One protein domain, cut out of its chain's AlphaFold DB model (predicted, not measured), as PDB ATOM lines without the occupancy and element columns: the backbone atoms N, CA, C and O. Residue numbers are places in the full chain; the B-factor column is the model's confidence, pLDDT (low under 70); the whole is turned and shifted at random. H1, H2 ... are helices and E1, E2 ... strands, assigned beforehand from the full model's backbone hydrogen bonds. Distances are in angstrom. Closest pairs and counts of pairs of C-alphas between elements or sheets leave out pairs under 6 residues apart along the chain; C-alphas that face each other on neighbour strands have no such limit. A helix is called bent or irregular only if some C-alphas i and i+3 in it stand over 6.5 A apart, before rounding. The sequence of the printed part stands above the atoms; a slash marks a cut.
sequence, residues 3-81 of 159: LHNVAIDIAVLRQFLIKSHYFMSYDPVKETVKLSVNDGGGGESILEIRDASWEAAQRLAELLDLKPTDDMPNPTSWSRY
ATOM      1  N   LEU A   3     -36.478 -38.622  -8.422       52.09
ATOM      2  CA  LEU A   3     -36.377 -38.782  -9.869       52.09
ATOM      3  C   LEU A   3     -36.230 -37.368 -10.430       52.09
ATOM      4  O   LEU A   3     -37.204 -36.615 -10.469       52.09
ATOM      5  N   HIS A   4     -35.007 -36.968 -10.789       55.31
ATOM      6  CA  HIS A   4     -34.698 -35.571 -11.133       55.31
ATOM      7  C   HIS A   4     -35.150 -34.574 -10.033       55.31
ATOM      8  O   HIS A   4     -35.049 -34.873  -8.847       55.31
ATOM      9  N   ASN A   5     -35.647 -33.385 -10.400       52.53
ATOM     10  CA  ASN A   5     -36.131 -32.348  -9.474       52.53
ATOM     11  C   ASN A   5     -37.519 -32.648  -8.868       52.53
ATOM     12  O   ASN A   5     -38.091 -31.786  -8.203       52.53
ATOM     13  N   VAL A   6     -38.084 -33.838  -9.098       55.19
ATOM     14  CA  VAL A   6     -39.377 -34.246  -8.538       55.19
ATOM     15  C   VAL A   6     -39.134 -35.284  -7.446       55.19
ATOM     16  O   VAL A   6     -38.721 -36.420  -7.693       55.19
ATOM     17  N   ALA A   7     -39.396 -34.886  -6.202       63.38
ATOM     18  CA  ALA A   7     -39.407 -35.797  -5.072       63.38
ATOM     19  C   ALA A   7     -40.800 -36.418  -4.949       63.38
ATOM     20  O   ALA A   7     -41.767 -35.732  -4.622       63.38
ATOM     21  N   ILE A   8     -40.894 -37.723  -5.196       68.62
ATOM     22  CA  ILE A   8     -42.119 -38.480  -4.935       68.62
ATOM     23  C   ILE A   8     -41.936 -39.213  -3.613       68.62
ATOM     24  O   ILE A   8     -41.058 -40.081  -3.468       68.62
ATOM     25  N   ASP A   9     -42.768 -38.847  -2.642       77.75
ATOM     26  CA  ASP A   9     -42.925 -39.615  -1.419       77.75
ATOM     27  C   ASP A   9     -43.714 -40.887  -1.744       77.75
ATOM     28  O   ASP A   9     -44.927 -40.880  -1.962       77.75
ATOM     29  N   ILE A  10     -42.982 -41.996  -1.812       77.88
ATOM     30  CA  ILE A  10     -43.533 -43.296  -2.178       77.88
ATOM     31  C   ILE A  10     -44.502 -43.815  -1.109       77.88
ATOM     32  O   ILE A  10     -45.457 -44.511  -1.448       77.88
ATOM     33  N   ALA A  11     -44.318 -43.446   0.163       73.25
ATOM     34  CA  ALA A  11     -45.240 -43.840   1.222       73.25
ATOM     35  C   ALA A  11     -46.591 -43.131   1.055       73.25
ATOM     36  O   ALA A  11     -47.635 -43.781   1.140       73.25
ATOM     37  N   VAL A  12     -46.572 -41.833   0.743       76.00
ATOM     38  CA  VAL A  12     -47.789 -41.052   0.458       76.00
ATOM     39  C   VAL A  12     -48.481 -41.557  -0.807       76.00
ATOM     40  O   VAL A  12     -49.686 -41.805  -0.789       76.00
ATOM     41  N   LEU A  13     -47.728 -41.788  -1.887       77.94
ATOM     42  CA  LEU A  13     -48.283 -42.318  -3.133       77.94
ATOM     43  C   LEU A  13     -48.946 -43.685  -2.913       77.94
ATOM     44  O   LEU A  13     -50.070 -43.912  -3.354       77.94
ATOM     45  N   ARG A  14     -48.304 -44.586  -2.162       73.56
ATOM     46  CA  ARG A  14     -48.879 -45.897  -1.835       73.56
ATOM     47  C   ARG A  14     -50.153 -45.786  -0.991       73.56
ATOM     48  O   ARG A  14     -51.078 -46.568  -1.201       73.56
ATOM     49  N   GLN A  15     -50.224 -44.837  -0.055       71.81
ATOM     50  CA  GLN A  15     -51.449 -44.576   0.712       71.81
ATOM     51  C   GLN A  15     -52.583 -44.071  -0.180       71.81
ATOM     52  O   GLN A  15     -53.715 -44.524  -0.026       71.81
ATOM     53  N   PHE A  16     -52.282 -43.183  -1.129       73.25
ATOM     54  CA  PHE A  16     -53.260 -42.685  -2.096       73.25
ATOM     55  C   PHE A  16     -53.806 -43.811  -2.986       73.25
ATOM     56  O   PHE A  16     -55.007 -43.902  -3.222       73.25
ATOM     57  N   LEU A  17     -52.935 -44.728  -3.411       75.38
ATOM     58  CA  LEU A  17     -53.275 -45.828  -4.314       75.38
ATOM     59  C   LEU A  17     -53.883 -47.060  -3.625       75.38
ATOM     60  O   LEU A  17     -54.238 -48.025  -4.298       75.38
ATOM     61  N   ILE A  18     -54.029 -47.060  -2.295       72.69
ATOM     62  CA  ILE A  18     -54.429 -48.251  -1.523       72.69
ATOM     63  C   ILE A  18     -55.821 -48.795  -1.887       72.69
ATOM     64  O   ILE A  18     -56.121 -49.950  -1.593       72.69
ATOM     65  N   LYS A  19     -56.669 -47.977  -2.520       69.38
ATOM     66  CA  LYS A  19     -58.043 -48.327  -2.917       69.38
ATOM     67  C   LYS A  19     -58.229 -48.522  -4.420       69.38
ATOM     68  O   LYS A  19     -59.356 -48.727  -4.859       69.38
ATOM     69  N   SER A  20     -57.169 -48.435  -5.211       71.56
ATOM     70  CA  SER A  20     -57.292 -48.419  -6.666       71.56
ATOM     71  C   SER A  20     -56.554 -49.592  -7.287       71.56
ATOM     72  O   SER A  20     -55.502 -49.995  -6.802       71.56
ATOM     73  N   HIS A  21     -57.065 -50.136  -8.389       76.88
ATOM     74  CA  HIS A  21     -56.218 -50.965  -9.240       76.88
ATOM     75  C   HIS A  21     -55.196 -50.043  -9.889       76.88
ATOM     76  O   HIS A  21     -55.573 -49.027 -10.464       76.88
ATOM     77  N   TYR A  22     -53.916 -50.373  -9.820       84.94
ATOM     78  CA  TYR A  22     -52.901 -49.606 -10.532       84.94
ATOM     79  C   TYR A  22     -51.877 -50.530 -11.157       84.94
ATOM     80  O   TYR A  22     -51.621 -51.645 -10.693       84.94
ATOM     81  N   PHE A  23     -51.335 -50.058 -12.265       88.25
ATOM     82  CA  PHE A  23     -50.385 -50.779 -13.079       88.25
ATOM     83  C   PHE A  23     -49.265 -49.843 -13.490       88.25
ATOM     84  O   PHE A  23     -49.440 -48.635 -13.652       88.25
ATOM     85  N   MET A  24     -48.092 -50.427 -13.625       91.25
ATOM     86  CA  MET A  24     -46.884 -49.759 -14.033       91.25
ATOM     87  C   MET A  24     -46.357 -50.451 -15.278       91.25
ATOM     88  O   MET A  24     -46.371 -51.677 -15.356       91.25
ATOM     89  N   SER A  25     -45.887 -49.668 -16.238       92.50
ATOM     90  CA  SER A  25     -45.217 -50.173 -17.435       92.50
ATOM     91  C   SER A  25     -43.889 -49.458 -17.623       92.50
ATOM     92  O   SER A  25     -43.760 -48.287 -17.263       92.50
ATOM     93  N   TYR A  26     -42.912 -50.169 -18.165       92.94
ATOM     94  CA  TYR A  26     -41.592 -49.671 -18.508       92.94
ATOM     95  C   TYR A  26     -41.364 -49.829 -20.013       92.94
ATOM     96  O   TYR A  26     -41.471 -50.930 -20.549       92.94
ATOM     97  N   ASP A  27     -41.056 -48.727 -20.692       91.75
ATOM     98  CA  ASP A  27     -40.644 -48.709 -22.094       91.75
ATOM     99  C   ASP A  27     -39.105 -48.682 -22.149       91.75
ATOM    100  O   ASP A  27     -38.520 -47.643 -21.830       91.75
ATOM    101  N   PRO A  28     -38.437 -49.787 -22.541       91.19
ATOM    102  CA  PRO A  28     -36.978 -49.858 -22.574       91.19
ATOM    103  C   PRO A  28     -36.351 -49.036 -23.704       91.19
ATOM    104  O   PRO A  28     -35.164 -48.744 -23.642       91.19
ATOM    105  N   VAL A  29     -37.113 -48.674 -24.741       92.50
ATOM    106  CA  VAL A  29     -36.603 -47.870 -25.865       92.50
ATOM    107  C   VAL A  29     -36.602 -46.391 -25.500       92.50
ATOM    108  O   VAL A  29     -35.703 -45.654 -25.893       92.50
ATOM    109  N   LYS A  30     -37.619 -45.951 -24.755       91.88
ATOM    110  CA  LYS A  30     -37.758 -44.560 -24.294       91.88
ATOM    111  C   LYS A  30     -37.244 -44.331 -22.877       91.88
ATOM    112  O   LYS A  30     -37.395 -43.220 -22.376       91.88
ATOM    113  N   GLU A  31     -36.760 -45.377 -22.213       91.06
ATOM    114  CA  GLU A  31     -36.346 -45.360 -20.804       91.06
ATOM    115  C   GLU A  31     -37.395 -44.666 -19.919       91.06
ATOM    116  O   GLU A  31     -37.115 -43.748 -19.151       91.06
ATOM    117  N   THR A  32     -38.663 -45.041 -20.105       90.62
ATOM    118  CA  THR A  32     -39.796 -44.346 -19.483       90.62
ATOM    119  C   THR A  32     -40.622 -45.308 -18.645       90.62
ATOM    120  O   THR A  32     -41.053 -46.350 -19.134       90.62
ATOM    121  N   VAL A  33     -40.915 -44.930 -17.401       90.38
ATOM    122  CA  VAL A  33     -41.881 -45.623 -16.541       90.38
ATOM    123  C   VAL A  33     -43.197 -44.857 -16.529       90.38
ATOM    124  O   VAL A  33     -43.225 -43.652 -16.284       90.38
ATOM    125  N   LYS A  34     -44.307 -45.560 -16.745       90.94
ATOM    126  CA  LYS A  34     -45.662 -45.016 -16.614       90.94
ATOM    127  C   LYS A  34     -46.407 -45.732 -15.514       90.94
ATOM    128  O   LYS A  34     -46.564 -46.948 -15.581       90.94
ATOM    129  N   LEU A  35     -46.917 -44.972 -14.554       89.56
ATOM    130  CA  LEU A  35     -47.835 -45.448 -13.531       89.56
ATOM    131  C   LEU A  35     -49.245 -44.983 -13.884       89.56
ATOM    132  O   LEU A  35     -49.487 -43.800 -14.133       89.56
ATOM    133  N   SER A  36     -50.171 -45.928 -13.906       86.50
ATOM    134  CA  SER A  36     -51.556 -45.697 -14.288       86.50
ATOM    135  C   SER A  36     -52.505 -46.329 -13.283       86.50
ATOM    136  O   SER A  36     -52.197 -47.353 -12.674       86.50
ATOM    137  N   VAL A  37     -53.670 -45.718 -13.120       80.94
ATOM    138  CA  VAL A  37     -54.729 -46.167 -12.219       80.94
ATOM    139  C   VAL A  37     -55.933 -46.579 -13.048       80.94
ATOM    140  O   VAL A  37     -56.253 -45.947 -14.047       80.94
ATOM    141  N   ASN A  38     -56.596 -47.653 -12.641       69.38
ATOM    142  CA  ASN A  38     -57.863 -48.090 -13.195       69.38
ATOM    143  C   ASN A  38     -58.913 -48.120 -12.075       69.38
ATOM    144  O   ASN A  38     -58.868 -48.946 -11.161       69.38
ATOM    145  N   ASP A  39     -59.879 -47.214 -12.159       59.88
ATOM    146  CA  ASP A  39     -61.048 -47.113 -11.276       59.88
ATOM    147  C   ASP A  39     -62.300 -47.803 -11.880       59.88
ATOM    148  O   ASP A  39     -63.452 -47.605 -11.466       59.88
ATOM    149  N   GLY A  40     -62.084 -48.624 -12.909       49.16
ATOM    150  CA  GLY A  40     -63.124 -49.280 -13.687       49.16
ATOM    151  C   GLY A  40     -63.746 -48.406 -14.780       49.16
ATOM    152  O   GLY A  40     -64.798 -48.798 -15.287       49.16
ATOM    153  N   GLY A  41     -63.169 -47.243 -15.111       46.25
ATOM    154  CA  GLY A  41     -63.514 -46.419 -16.283       46.25
ATOM    155  C   GLY A  41     -62.518 -46.504 -17.451       46.25
ATOM    156  O   GLY A  41     -62.815 -46.032 -18.544       46.25
ATOM    157  N   GLY A  42     -61.360 -47.136 -17.242       55.22
ATOM    158  CA  GLY A  42     -60.219 -47.102 -18.159       55.22
ATOM    159  C   GLY A  42     -58.938 -46.806 -17.380       55.22
ATOM    160  O   GLY A  42     -58.994 -46.329 -16.253       55.22
ATOM    161  N   GLY A  43     -57.779 -47.161 -17.933       67.25
ATOM    162  CA  GLY A  43     -56.499 -46.870 -17.289       67.25
ATOM    163  C   GLY A  43     -56.053 -45.438 -17.575       67.25
ATOM    164  O   GLY A  43     -55.694 -45.147 -18.713       67.25
ATOM    165  N   GLU A  44     -56.039 -44.566 -16.569       76.88
ATOM    166  CA  GLU A  44     -55.493 -43.209 -16.680       76.88
ATOM    167  C   GLU A  44     -54.051 -43.169 -16.169       76.88
ATOM    168  O   GLU A  44     -53.753 -43.662 -15.079       76.88
ATOM    169  N   SER A  45     -53.140 -42.578 -16.944       80.44
ATOM    170  CA  SER A  45     -51.761 -42.358 -16.499       80.44
ATOM    171  C   SER A  45     -51.701 -41.200 -15.509       80.44
ATOM    172  O   SER A  45     -52.035 -40.070 -15.849       80.44
ATOM    173  N   ILE A  46     -51.235 -41.484 -14.295       84.06
ATOM    174  CA  ILE A  46     -51.130 -40.504 -13.204       84.06
ATOM    175  C   ILE A  46     -49.709 -39.966 -13.032       84.06
ATOM    176  O   ILE A  46     -49.509 -38.920 -12.419       84.06
ATOM    177  N   LEU A  47     -48.716 -40.692 -13.547       86.19
ATOM    178  CA  LEU A  47     -47.313 -40.324 -13.441       86.19
ATOM    179  C   LEU A  47     -46.518 -40.936 -14.598       86.19
ATOM    180  O   LEU A  47     -46.634 -42.127 -14.890       86.19
ATOM    181  N   GLU A  48     -45.672 -40.115 -15.212       88.31
ATOM    182  CA  GLU A  48     -44.655 -40.523 -16.180       88.31
ATOM    183  C   GLU A  48     -43.281 -40.126 -15.637       88.31
ATOM    184  O   GLU A  48     -43.083 -38.998 -15.185       88.31
ATOM    185  N   ILE A  49     -42.340 -41.060 -15.677       86.94
ATOM    186  CA  ILE A  49     -40.958 -40.880 -15.246       86.94
ATOM    187  C   ILE A  49     -40.084 -41.151 -16.462       86.94
ATOM    188  O   ILE A  49     -40.145 -42.244 -17.017       86.94
ATOM    189  N   ARG A  50     -39.285 -40.168 -16.861       88.12
ATOM    190  CA  ARG A  50     -38.352 -40.269 -17.990       88.12
ATOM    191  C   ARG A  50     -36.941 -40.559 -17.497       88.12
ATOM    192  O   ARG A  50     -36.650 -40.321 -16.323       88.12
ATOM    193  N   ASP A  51     -36.106 -41.053 -18.406       87.06
ATOM    194  CA  ASP A  51     -34.702 -41.397 -18.161       87.06
ATOM    195  C   ASP A  51     -34.544 -42.381 -16.983       87.06
ATOM    196  O   ASP A  51     -33.648 -42.272 -16.143       87.06
ATOM    197  N   ALA A  52     -35.485 -43.318 -16.867       86.25
ATOM    198  CA  ALA A  52     -35.493 -44.358 -15.854       86.25
ATOM    199  C   ALA A  52     -34.850 -45.628 -16.410       86.25
ATOM    200  O   ALA A  52     -35.258 -46.120 -17.457       86.25
ATOM    201  N   SER A  53     -33.898 -46.206 -15.674       89.50
ATOM    202  CA  SER A  53     -33.370 -47.527 -16.012       89.50
ATOM    203  C   SER A  53     -34.364 -48.635 -15.652       89.50
ATOM    204  O   SER A  53     -35.265 -48.451 -14.823       89.50
ATOM    205  N   TRP A  54     -34.164 -49.824 -16.221       90.81
ATOM    206  CA  TRP A  54     -34.962 -51.000 -15.878       90.81
ATOM    207  C   TRP A  54     -34.844 -51.363 -14.388       90.81
ATOM    208  O   TRP A  54     -35.845 -51.660 -13.741       90.81
ATOM    209  N   GLU A  55     -33.652 -51.253 -13.798       91.06
ATOM    210  CA  GLU A  55     -33.428 -51.517 -12.371       91.06
ATOM    211  C   GLU A  55     -34.175 -50.509 -11.489       91.06
ATOM    212  O   GLU A  55     -34.687 -50.864 -10.425       91.06
ATOM    213  N   ALA A  56     -34.256 -49.246 -11.922       88.12
ATOM    214  CA  ALA A  56     -35.042 -48.229 -11.234       88.12
ATOM    215  C   ALA A  56     -36.545 -48.537 -11.324       88.12
ATOM    216  O   ALA A  56     -37.248 -48.428 -10.316       88.12
ATOM    217  N   ALA A  57     -37.021 -48.981 -12.493       89.88
ATOM    218  CA  ALA A  57     -38.394 -49.440 -12.675       89.88
ATOM    219  C   ALA A  57     -38.709 -50.635 -11.759       89.88
ATOM    220  O   ALA A  57     -39.694 -50.597 -11.025       89.88
ATOM    221  N   GLN A  58     -37.846 -51.652 -11.711       90.81
ATOM    222  CA  GLN A  58     -38.030 -52.816 -10.844       90.81
ATOM    223  C   GLN A  58     -38.077 -52.424  -9.358       90.81
ATOM    224  O   GLN A  58     -38.998 -52.816  -8.642       90.81
ATOM    225  N   ARG A  59     -37.137 -51.592  -8.895       89.81
ATOM    226  CA  ARG A  59     -37.143 -51.093  -7.507       89.81
ATOM    227  C   ARG A  59     -38.414 -50.315  -7.185       89.81
ATOM    228  O   ARG A  59     -38.939 -50.420  -6.079       89.81
ATOM    229  N   LEU A  60     -38.922 -49.531  -8.135       88.38
ATOM    230  CA  LEU A  60     -40.182 -48.816  -7.964       88.38
ATOM    231  C   LEU A  60     -41.369 -49.782  -7.851       88.38
ATOM    232  O   LEU A  60     -42.221 -49.572  -6.989       88.38
ATOM    233  N   ALA A  61     -41.401 -50.852  -8.654       89.00
ATOM    234  CA  ALA A  61     -42.417 -51.900  -8.541       89.00
ATOM    235  C   ALA A  61     -42.430 -52.524  -7.140       89.00
ATOM    236  O   ALA A  61     -43.489 -52.631  -6.524       89.00
ATOM    237  N   GLU A  62     -41.255 -52.876  -6.619       88.25
ATOM    238  CA  GLU A  62     -41.091 -53.475  -5.291       88.25
ATOM    239  C   GLU A  62     -41.564 -52.532  -4.177       88.25
ATOM    240  O   GLU A  62     -42.336 -52.930  -3.302       88.25
ATOM    241  N   LEU A  63     -41.172 -51.254  -4.228       86.44
ATOM    242  CA  LEU A  63     -41.595 -50.253  -3.241       86.44
ATOM    243  C   LEU A  63     -43.111 -50.007  -3.254       86.44
ATOM    244  O   LEU A  63     -43.710 -49.726  -2.208       86.44
ATOM    245  N   LEU A  64     -43.728 -50.111  -4.431       84.44
ATOM    246  CA  LEU A  64     -45.170 -49.991  -4.623       84.44
ATOM    247  C   LEU A  64     -45.920 -51.310  -4.396       84.44
ATOM    248  O   LEU A  64     -47.148 -51.312  -4.461       84.44
ATOM    249  N   ASP A  65     -45.223 -52.404  -4.062       84.94
ATOM    250  CA  ASP A  65     -45.830 -53.720  -3.830       84.94
ATOM    251  C   ASP A  65     -46.648 -54.183  -5.057       84.94
ATOM    252  O   ASP A  65     -47.786 -54.653  -4.957       84.94
ATOM    253  N   LEU A  66     -46.065 -53.968  -6.243       86.62
ATOM    254  CA  LEU A  66     -46.578 -54.402  -7.538       86.62
ATOM    255  C   LEU A  66     -46.023 -55.783  -7.899       86.62
ATOM    256  O   LEU A  66     -44.854 -56.083  -7.657       86.62
ATOM    257  N   LYS A  67     -46.846 -56.610  -8.546       88.12
ATOM    258  CA  LYS A  67     -46.436 -57.923  -9.058       88.12
ATOM    259  C   LYS A  67     -46.274 -57.884 -10.576       88.12
ATOM    260  O   LYS A  67     -47.077 -57.211 -11.222       88.12
ATOM    261  N   PRO A  68     -45.292 -58.594 -11.155       89.44
ATOM    262  CA  PRO A  68     -45.196 -58.754 -12.604       89.44
ATOM    263  C   PRO A  68     -46.515 -59.262 -13.192       89.44
ATOM    264  O   PRO A  68     -47.189 -60.093 -12.581       89.44
ATOM    265  N   THR A  69     -46.908 -58.734 -14.348       84.88
ATOM    266  CA  THR A  69     -48.101 -59.206 -15.079       84.88
ATOM    267  C   THR A  69     -47.779 -60.244 -16.142       84.88
ATOM    268  O   THR A  69     -48.691 -60.879 -16.664       84.88
ATOM    269  N   ASP A  70     -46.504 -60.378 -16.487       76.25
ATOM    270  CA  ASP A  70     -45.987 -61.360 -17.425       76.25
ATOM    271  C   ASP A  70     -44.971 -62.273 -16.715       76.25
ATOM    272  O   ASP A  70     -44.358 -61.890 -15.718       76.25
ATOM    273  N   ASP A  71     -44.823 -63.500 -17.219       75.44
ATOM    274  CA  ASP A  71     -43.896 -64.507 -16.678       75.44
ATOM    275  C   ASP A  71     -42.494 -64.399 -17.317       75.44
ATOM    276  O   ASP A  71     -41.749 -65.378 -17.409       75.44
ATOM    277  N   MET A  72     -42.134 -63.219 -17.827       76.75
ATOM    278  CA  MET A  72     -40.866 -63.017 -18.525       76.75
ATOM    279  C   MET A  72     -39.710 -62.839 -17.528       76.75
ATOM    280  O   MET A  72     -39.910 -62.291 -16.444       76.75
ATOM    281  N   PRO A  73     -38.468 -63.221 -17.890       76.12
ATOM    282  CA  PRO A  73     -37.300 -63.028 -17.024       76.12
ATOM    283  C   PRO A  73     -37.057 -61.561 -16.645       76.12
ATOM    284  O   PRO A  73     -36.621 -61.276 -15.535       76.12
ATOM    285  N   ASN A  74     -37.369 -60.644 -17.568       82.25
ATOM    286  CA  ASN A  74     -37.294 -59.199 -17.377       82.25
ATOM    287  C   ASN A  74     -38.679 -58.599 -17.648       82.25
ATOM    288  O   ASN A  74     -38.942 -58.182 -18.782       82.25
ATOM    289  N   PRO A  75     -39.582 -58.589 -16.653       87.25
ATOM    290  CA  PRO A  75     -40.906 -58.027 -16.838       87.25
ATOM    291  C   PRO A  75     -40.799 -56.535 -17.144       87.25
ATOM    292  O   PRO A  75     -39.927 -55.829 -16.628       87.25
ATOM    293  N   THR A  76     -41.691 -56.064 -18.008       91.62
ATOM    294  CA  THR A  76     -41.832 -54.633 -18.339       91.62
ATOM    295  C   THR A  76     -43.164 -54.074 -17.867       91.62
ATOM    296  O   THR A  76     -43.435 -52.888 -18.034       91.62
ATOM    297  N   SER A  77     -44.005 -54.917 -17.272       91.56
ATOM    298  CA  SER A  77     -45.310 -54.542 -16.756       91.56
ATOM    299  C   SER A  77     -45.543 -55.179 -15.393       91.56
ATOM    300  O   SER A  77     -45.267 -56.358 -15.166       91.56
ATOM    301  N   TRP A  78     -46.070 -54.375 -14.476       91.94
ATOM    302  CA  TRP A  78     -46.424 -54.792 -13.130       91.94
ATOM    303  C   TRP A  78     -47.795 -54.246 -12.771       91.94
ATOM    304  O   TRP A  78     -48.185 -53.163 -13.202       91.94
ATOM    305  N   SER A  79     -48.539 -54.961 -11.944       87.19
ATOM    306  CA  SER A  79     -49.822 -54.487 -11.448       87.19
ATOM    307  C   SER A  79     -50.058 -54.925 -10.019       87.19
ATOM    308  O   SER A  79     -49.510 -55.914  -9.526       87.19
ATOM    309  N   ARG A  80     -50.909 -54.160  -9.348       82.44
ATOM    310  CA  ARG A  80     -51.541 -54.573  -8.114       82.44
ATOM    311  C   ARG A  80     -53.029 -54.575  -8.358       82.44
ATOM    312  O   ARG A  80     -53.646 -53.535  -8.595       82.44
ATOM    313  N   TYR A  81     -53.595 -55.768  -8.275       74.56
ATOM    314  CA  TYR A  81     -55.031 -55.914  -8.291       74.56
ATOM    315  C   TYR A  81     -55.592 -55.629  -6.895       74.56
ATOM    316  O   TYR A  81     -55.131 -56.209  -5.911       74.56
TER     317      TYR A  81
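Overview. This is residues 3 to 81 of the 159 residues of an uncharacterized protein of Candidatus Yanofskybacteria bacterium (UniProt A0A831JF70). What is the main picture? A strongly twisted sheet of four strands has helix H2 over one face, running along E1, while the other face has no helix; helix H1 is off the sheet, at a steep tilt to H2. What is it built of? The printed part has 79 residues, with two named helices and four named strands in the order H1, E1, E2, E3, H2, E4; the class is mixed, and the sheet order is E3, E2, E1, E4, all antiparallel. How large is it? It is compact, with a radius of gyration of the C-alphas of 11.9 A and spans of 33 by 29 by 20 A.

Along the chain. Where are the strands? E1 is residues 21 to 27, 20.3 A; E2 is 32 to 38, 19.5 A; E3 is 43 to 49, 16.8 A; E4 is 77 to 80, ending at C-alpha 80 (-51.541, -54.573, -8.114). Where are the helices? H1 is residues 10 to 19, 15.4 A, from C-alpha 10 (-43.533, -43.296, -2.178), and is irregular, with C-alphas 16 and 19 7.4 A apart; H2 is 54 to 63, 14.3 A.

Arrangement. How do the strands pair? E1, E2 and E3 form a meander, each strand the antiparallel neighbour of the one before, with N 25 and O 34 at 2.9 A and N 35 and O 47 at 2.9 A. E4 pairs with E1, N 24 and O 78 at 2.8 A. Where are the helices? H2 makes two layers, a helix on one face of the sheet, at a height over the sheet of 9.3 A; the closest C-alphas of H2 and E1 are those of Ala 57 and Tyr 26, 6.7 A. H1 is not on the sheet and is close to but not clearly touching H2, the closest C-alphas being those of Ile 10 and Leu 63, 7.3 A. In H2 every O i to N i+4 pair is within hydrogen-bond range; in H1, 5 of 6.

Size, cuts and confidence. Is it cut, and which link is long? The printed part has no cut, and H2 to E4 is a long link of 13 residues. Where is confidence low? It is under 70 at residues 3 to 8, 19 and 38 to 43.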